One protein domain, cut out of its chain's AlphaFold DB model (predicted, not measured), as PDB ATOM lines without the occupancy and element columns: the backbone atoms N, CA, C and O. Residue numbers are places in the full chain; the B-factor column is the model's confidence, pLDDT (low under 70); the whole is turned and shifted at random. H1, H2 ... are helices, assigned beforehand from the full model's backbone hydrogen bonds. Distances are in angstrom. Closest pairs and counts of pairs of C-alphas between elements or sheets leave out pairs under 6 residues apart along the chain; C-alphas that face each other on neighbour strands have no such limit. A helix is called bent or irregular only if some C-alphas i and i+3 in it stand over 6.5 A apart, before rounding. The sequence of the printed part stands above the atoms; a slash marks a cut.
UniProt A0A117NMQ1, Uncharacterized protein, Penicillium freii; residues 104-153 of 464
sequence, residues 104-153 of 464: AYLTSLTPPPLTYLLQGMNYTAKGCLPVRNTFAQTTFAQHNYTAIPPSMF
ATOM      1  N   ALA A 104     168.563 144.683 152.997       87.69
ATOM      2  CA  ALA A 104     167.280 143.987 153.100       87.69
ATOM      3  C   ALA A 104     166.284 144.774 153.969       87.69
ATOM      4  O   ALA A 104     165.103 144.852 153.625       87.69
ATOM      5  N   TYR A 105     166.755 145.442 155.029       89.25
ATOM      6  CA  TYR A 105     165.942 146.403 155.778       89.25
ATOM      7  C   TYR A 105     165.457 147.545 154.877       89.25
ATOM      8  O   TYR A 105     164.250 147.756 154.783       89.25
ATOM      9  N   LEU A 106     166.356 148.211 154.143       83.44
ATOM     10  CA  LEU A 106     165.994 149.271 153.189       83.44
ATOM     11  C   LEU A 106     164.981 148.778 152.146       83.44
ATOM     12  O   LEU A 106     164.048 149.493 151.788       83.44
ATOM     13  N   THR A 107     165.125 147.525 151.709       86.75
ATOM     14  CA  THR A 107     164.213 146.860 150.766       86.75
ATOM     15  C   THR A 107     162.813 146.677 151.357       86.75
ATOM     16  O   THR A 107     161.828 146.981 150.681       86.75
ATOM     17  N   SER A 108     162.713 146.286 152.633       86.75
ATOM     18  CA  SER A 108     161.439 146.116 153.355       86.75
ATOM     19  C   SER A 108     160.640 147.411 153.562       86.75
ATOM     20  O   SER A 108     159.440 147.345 153.814       86.75
ATOM     21  N   LEU A 109     161.269 148.580 153.386       84.50
ATOM     22  CA  LEU A 109     160.613 149.894 153.424       84.50
ATOM     23  C   LEU A 109     159.927 150.267 152.094       84.50
ATOM     24  O   LEU A 109     159.437 151.388 151.946       84.50
ATOM     25  N   THR A 110     159.921 149.372 151.101       83.44
ATOM     26  CA  THR A 110     159.248 149.592 149.811       83.44
ATOM     27  C   THR A 110     157.768 149.215 149.922       83.44
ATOM     28  O   THR A 110     157.479 148.063 150.255       83.44
ATOM     29  N   PRO A 111     156.817 150.118 149.603       77.94
ATOM     30  CA  PRO A 111     155.392 149.794 149.599       77.94
ATOM     31  C   PRO A 111     155.088 148.553 148.743       77.94
ATOM     32  O   PRO A 111     155.616 148.465 147.630       77.94
ATOM     33  N   PRO A 112     154.214 147.622 149.183       79.50
ATOM     34  CA  PRO A 112     153.957 146.370 148.468       79.50
ATOM     35  C   PRO A 112     153.670 146.515 146.962       79.50
ATOM     36  O   PRO A 112     154.286 145.762 146.204       79.50
ATOM     37  N   PRO A 113     152.862 147.495 146.488       74.12
ATOM     38  CA  PRO A 113     152.613 147.688 145.055       74.12
ATOM     39  C   PRO A 113     153.865 148.008 144.228       74.12
ATOM     40  O   PRO A 113     153.876 147.761 143.033       74.12
ATOM     41  N   LEU A 114     154.928 148.535 144.842       72.56
ATOM     42  CA  LEU A 114     156.160 148.936 144.157       72.56
ATOM     43  C   LEU A 114     157.268 147.871 144.233       72.56
ATOM     44  O   LEU A 114     158.296 148.004 143.573       72.56
ATOM     45  N   THR A 115     157.079 146.795 145.002       80.06
ATOM     46  CA  THR A 115     158.119 145.768 145.219       80.06
ATOM     47  C   THR A 115     158.536 145.030 143.943       80.06
ATOM     48  O   THR A 115     159.701 144.647 143.816       80.06
ATOM     49  N   TYR A 116     157.643 144.881 142.955       78.62
ATOM     50  CA  TYR A 116     157.969 144.220 141.682       78.62
ATOM     51  C   TYR A 116     159.024 144.990 140.869       78.62
ATOM     52  O   TYR A 116     159.834 144.378 140.168       78.62
ATOM     53  N   LEU A 117     159.069 146.321 141.012       73.81
ATOM     54  CA  LEU A 117     160.022 147.198 140.328       73.81
ATOM     55  C   LEU A 117     161.470 146.938 140.763       73.81
ATOM     56  O   LEU A 117     162.397 147.260 140.025       73.81
ATOM     57  N   LEU A 118     161.683 146.310 141.923       78.75
ATOM     58  CA  LEU A 118     163.007 145.909 142.407       78.75
ATOM     59  C   LEU A 118     163.556 144.657 141.700       78.75
ATOM     60  O   LEU A 118     164.739 144.350 141.836       78.75
ATOM     61  N   GLN A 119     162.724 143.932 140.939       81.75
ATOM     62  CA  GLN A 119     163.099 142.718 140.195       81.75
ATOM     63  C   GLN A 119     163.698 141.601 141.079       81.75
ATOM     64  O   GLN A 119     164.486 140.782 140.611       81.75
ATOM     65  N   GLY A 120     163.340 141.570 142.369       83.94
ATOM     66  CA  GLY A 120     163.887 140.628 143.353       83.94
ATOM     67  C   GLY A 120     165.301 140.959 143.852       83.94
ATOM     68  O   GLY A 120     165.897 140.141 144.549       83.94
ATOM     69  N   MET A 121     165.846 142.133 143.517       86.44
ATOM     70  CA  MET A 121     167.096 142.642 144.089       86.44
ATOM     71  C   MET A 121     166.821 143.528 145.308       86.44
ATOM     72  O   MET A 121     165.807 144.219 145.364       86.44
ATOM     73  N   ASN A 122     167.762 143.563 146.252       89.12
ATOM     74  CA  ASN A 122     167.771 144.578 147.306       89.12
ATOM     75  C   ASN A 122     168.301 145.919 146.766       89.12
ATOM     76  O   ASN A 122     169.001 145.938 145.753       89.12
ATOM     77  N   TYR A 123     168.050 147.024 147.475       86.19
ATOM     78  CA  TYR A 123     168.791 148.280 147.265       86.19
ATOM     79  C   TYR A 123     170.306 148.103 147.478       86.19
ATOM     80  O   TYR A 123     170.761 147.141 148.098       86.19
ATOM     81  N   THR A 124     171.105 149.055 146.999       85.75
ATOM     82  CA  THR A 124     172.538 149.125 147.322       85.75
ATOM     83  C   THR A 124     172.776 149.583 148.769       85.75
ATOM     84  O   THR A 124     171.854 150.021 149.457       85.75
ATOM     85  N   ALA A 125     174.026 149.555 149.251       82.50
ATOM     86  CA  ALA A 125     174.351 150.030 150.604       82.50
ATOM     87  C   ALA A 125     174.142 151.550 150.806       82.50
ATOM     88  O   ALA A 125     174.031 151.997 151.945       82.50
ATOM     89  N   LYS A 126     174.072 152.348 149.724       76.94
ATOM     90  CA  LYS A 126     173.642 153.766 149.746       76.94
ATOM     91  C   LYS A 126     172.113 153.942 149.704       76.94
ATOM     92  O   LYS A 126     171.620 155.065 149.642       76.94
ATOM     93  N   GLY A 127     171.364 152.839 149.665       75.50
ATOM     94  CA  GLY A 127     169.919 152.825 149.467       75.50
ATOM     95  C   GLY A 127     169.467 153.099 148.034       75.50
ATOM     96  O   GLY A 127     168.265 153.170 147.810       75.50
ATOM     97  N   CYS A 128     170.371 153.248 147.063       77.19
ATOM     98  CA  CYS A 128     170.020 153.469 145.658       77.19
ATOM     99  C   CYS A 128     169.433 152.199 145.028       77.19
ATOM    100  O   CYS A 128     169.770 151.083 145.438       77.19
ATOM    101  N   LEU A 129     168.613 152.334 143.981       79.31
ATOM    102  CA  LEU A 129     168.325 151.190 143.109       79.31
ATOM    103  C   LEU A 129     169.635 150.644 142.518       79.31
ATOM    104  O   LEU A 129     170.466 151.438 142.062       79.31
ATOM    105  N   PRO A 130     169.834 149.313 142.472       81.50
ATOM    106  CA  PRO A 130     171.000 148.734 141.821       81.50
ATOM    107  C   PRO A 130     171.073 149.183 140.368       81.50
ATOM    108  O   PRO A 130     170.090 149.076 139.633       81.50
ATOM    109  N   VAL A 131     172.256 149.582 139.898       72.44
ATOM    110  CA  VAL A 131     172.427 150.034 138.504       72.44
ATOM    111  C   VAL A 131     172.205 148.903 137.484       72.44
ATOM    112  O   VAL A 131     172.180 149.138 136.288       72.44
ATOM    113  N   ARG A 132     171.990 147.661 137.932       77.44
ATOM    114  CA  ARG A 132     171.592 146.522 137.086       77.44
ATOM    115  C   ARG A 132     170.071 146.347 136.952       77.44
ATOM    116  O   ARG A 132     169.639 145.436 136.253       77.44
ATOM    117  N   ASN A 133     169.266 147.182 137.612       76.12
ATOM    118  CA  ASN A 133     167.805 147.152 137.537       76.12
ATOM    119  C   ASN A 133     167.315 147.660 136.175       76.12
ATOM    120  O   ASN A 133     167.499 148.829 135.837       76.12
ATOM    121  N   THR A 134     166.672 146.787 135.398       68.94
ATOM    122  CA  THR A 134     166.269 147.081 134.012       68.94
ATOM    123  C   THR A 134     164.899 147.750 133.884       68.94
ATOM    124  O   THR A 134     164.515 148.115 132.777       68.94
ATOM    125  N   PHE A 135     164.174 147.992 134.984       66.69
ATOM    126  CA  PHE A 135     163.091 148.985 134.982       66.69
ATOM    127  C   PHE A 135     163.683 150.396 135.102       66.69
ATOM    128  O   PHE A 135     163.431 151.258 134.257       66.69
ATOM    129  N   ALA A 136     164.557 150.612 136.091       60.28
ATOM    130  CA  ALA A 136     165.241 151.887 136.295       60.28
ATOM    131  C   ALA A 136     166.108 152.277 135.086       60.28
ATOM    132  O   ALA A 136     166.011 153.404 134.606       60.28
ATOM    133  N   GLN A 137     166.902 151.336 134.565       57.09
ATOM    134  CA  GLN A 137     167.869 151.546 133.479       57.09
ATOM    135  C   GLN A 137     167.377 151.062 132.102       57.09
ATOM    136  O   GLN A 137     168.163 151.006 131.161       57.09
ATOM    137  N   THR A 138     166.092 150.716 131.944       57.94
ATOM    138  CA  THR A 138     165.506 150.122 130.717       57.94
ATOM    139  C   THR A 138     166.191 148.821 130.241       57.94
ATOM    140  O   THR A 138     167.081 148.267 130.888       57.94
ATOM    141  N   THR A 139     165.778 148.320 129.071       56.84
ATOM    142  CA  THR A 139     166.370 147.158 128.386       56.84
ATOM    143  C   THR A 139     167.288 147.525 127.209       56.84
ATOM    144  O   THR A 139     167.711 146.630 126.473       56.84
ATOM    145  N   PHE A 140     167.626 148.807 127.006       55.38
ATOM    146  CA  PHE A 140     168.556 149.200 125.941       55.38
ATOM    147  C   PHE A 140     169.959 148.603 126.172       55.38
ATOM    148  O   PHE A 140     170.482 148.581 127.287       55.38
ATOM    149  N   ALA A 141     170.563 148.073 125.106       51.91
ATOM    150  CA  ALA A 141     171.797 147.297 125.195       51.91
ATOM    151  C   ALA A 141     173.058 148.166 125.391       51.91
ATOM    152  O   ALA A 141     173.127 149.293 124.909       51.91
ATOM    153  N   GLN A 142     174.091 147.559 125.996       59.50
ATOM    154  CA  GLN A 142     175.449 148.101 126.211       59.50
ATOM    155  C   GLN A 142     175.623 149.152 127.330       59.50
ATOM    156  O   GLN A 142     176.316 150.152 127.161       59.50
ATOM    157  N   HIS A 143     175.105 148.877 128.531       62.69
ATOM    158  CA  HIS A 143     175.561 149.565 129.747       62.69
ATOM    159  C   HIS A 143     176.919 149.020 130.227       62.69
ATOM    160  O   HIS A 143     177.022 147.860 130.634       62.69
ATOM    161  N   ASN A 144     177.962 149.855 130.224       71.62
ATOM    162  CA  ASN A 144     179.277 149.487 130.757       71.62
ATOM    163  C   ASN A 144     179.360 149.719 132.277       71.62
ATOM    164  O   ASN A 144     179.997 150.663 132.743       71.62
ATOM    165  N   TYR A 145     178.711 148.855 133.063       72.25
ATOM    166  CA  TYR A 145     178.612 149.016 134.521       72.25
ATOM    167  C   TYR A 145     179.961 149.069 135.266       72.25
ATOM    168  O   TYR A 145     179.997 149.544 136.393       72.25
ATOM    169  N   THR A 146     181.072 148.609 134.676       78.12
ATOM    170  CA  THR A 146     182.406 148.687 135.307       78.12
ATOM    171  C   THR A 146     183.057 150.069 135.204       78.12
ATOM    172  O   THR A 146     184.043 150.316 135.892       78.12
ATOM    173  N   ALA A 147     182.510 150.979 134.388       69.50
ATOM    174  CA  ALA A 147     182.919 152.384 134.361       69.50
ATOM    175  C   ALA A 147     182.327 153.206 135.523       69.50
ATOM    176  O   ALA A 147     182.741 154.341 135.743       69.50
ATOM    177  N   ILE A 148     181.361 152.648 136.259       57.88
ATOM    178  CA  ILE A 148     180.699 153.308 137.385       57.88
ATOM    179  C   ILE A 148     181.510 153.029 138.658       57.88
ATOM    180  O   ILE A 148     181.677 151.860 139.017       57.88
ATOM    181  N   PRO A 149     182.017 154.054 139.370       73.31
ATOM    182  CA  PRO A 149     182.740 153.840 140.618       73.31
ATOM    183  C   PRO A 149     181.837 153.166 141.664       73.31
ATOM    184  O   PRO A 149     180.743 153.671 141.926       73.31
ATOM    185  N   PRO A 150     182.274 152.084 142.340       75.38
ATOM    186  CA  PRO A 150     181.483 151.463 143.406       75.38
ATOM    187  C   PRO A 150     181.127 152.436 144.541       75.38
ATOM    188  O   PRO A 150     180.079 152.298 145.161       75.38
ATOM    189  N   SER A 151     181.946 153.468 144.765       67.88
ATOM    190  CA  SER A 151     181.696 154.585 145.687       67.88
ATOM    191  C   SER A 151     180.510 155.487 145.318       67.88
ATOM    192  O   SER A 151     180.132 156.327 146.131       67.88
ATOM    193  N   MET A 152     179.919 155.327 144.131       61.78
ATOM    194  CA  MET A 152     178.772 156.105 143.651       61.78
ATOM    195  C   MET A 152     177.426 155.451 143.997       61.78
ATOM    196  O   MET A 152     176.477 156.159 144.315       61.78
ATOM    197  N   PHE A 153     177.350 154.113 144.001       68.38
ATOM    198  CA  PHE A 153     176.110 153.364 144.262       68.38
ATOM    199  C   PHE A 153     176.278 152.265 145.319       68.38
ATOM    200  O   PHE A 153     175.500 152.213 146.270       68.38
TER     201      PHE A 153
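AT A GLANCE: This is residues 104 to 153 of the 464 residues of an uncharacterized protein of Penicillium freii (UniProt A0A117NMQ1). This is a flat piece with little regular structure: the short helices H1 and H2 lie toward one end of the longest axis, and from H2 a long winding loop, residues 119 to 149, runs to the other end, which it makes near Ala 147, before the chain folds back into the short helix H3. The printed part has 50 residues with three named helices, H1, H2, H3 in chain order, and no named strand. Its class is all helix, though named elements hold only 16 residues. It is only just compact, close to loose, with a radius of gyration of the C-alphas of 11.7 A and spans of 31 by 24 by 11 A.

IN THESE COORDINATES: H2, residues 112 to 118, measures 10.9 A and begins at C-alpha 112 (153.957, 146.370, 148.468). It is irregular: C-alphas 113 and 116 are 7.2 A apart. H1, residues 104 to 108, measures 6.2 A. H3, residues 150 to 153, measures 5.8 A and ends at C-alpha 153 (176.110, 153.364, 144.262).

HOW THE PARTS SIT: H2 and H1 are only just apart, their closest C-alphas 8.3 A from each other. H3 is apart from both. In H1 every O i to N i+4 pair is within hydrogen-bond range; in H2 0 of 3 are, beside 3 of 4 O i to N i+3 pairs, and H3 is too short for an i+4 pair.

THE WHOLE: The C-alphas farthest apart, of Pro 112 and Ala 147, are 32.8 A apart. The printed part has no cut. The link from H1 to H2 is tight; that from H2 to H3, 31 residues, is long. Residues 134 to 143, 147 to 148 and 151 to 153 have pLDDT under 70.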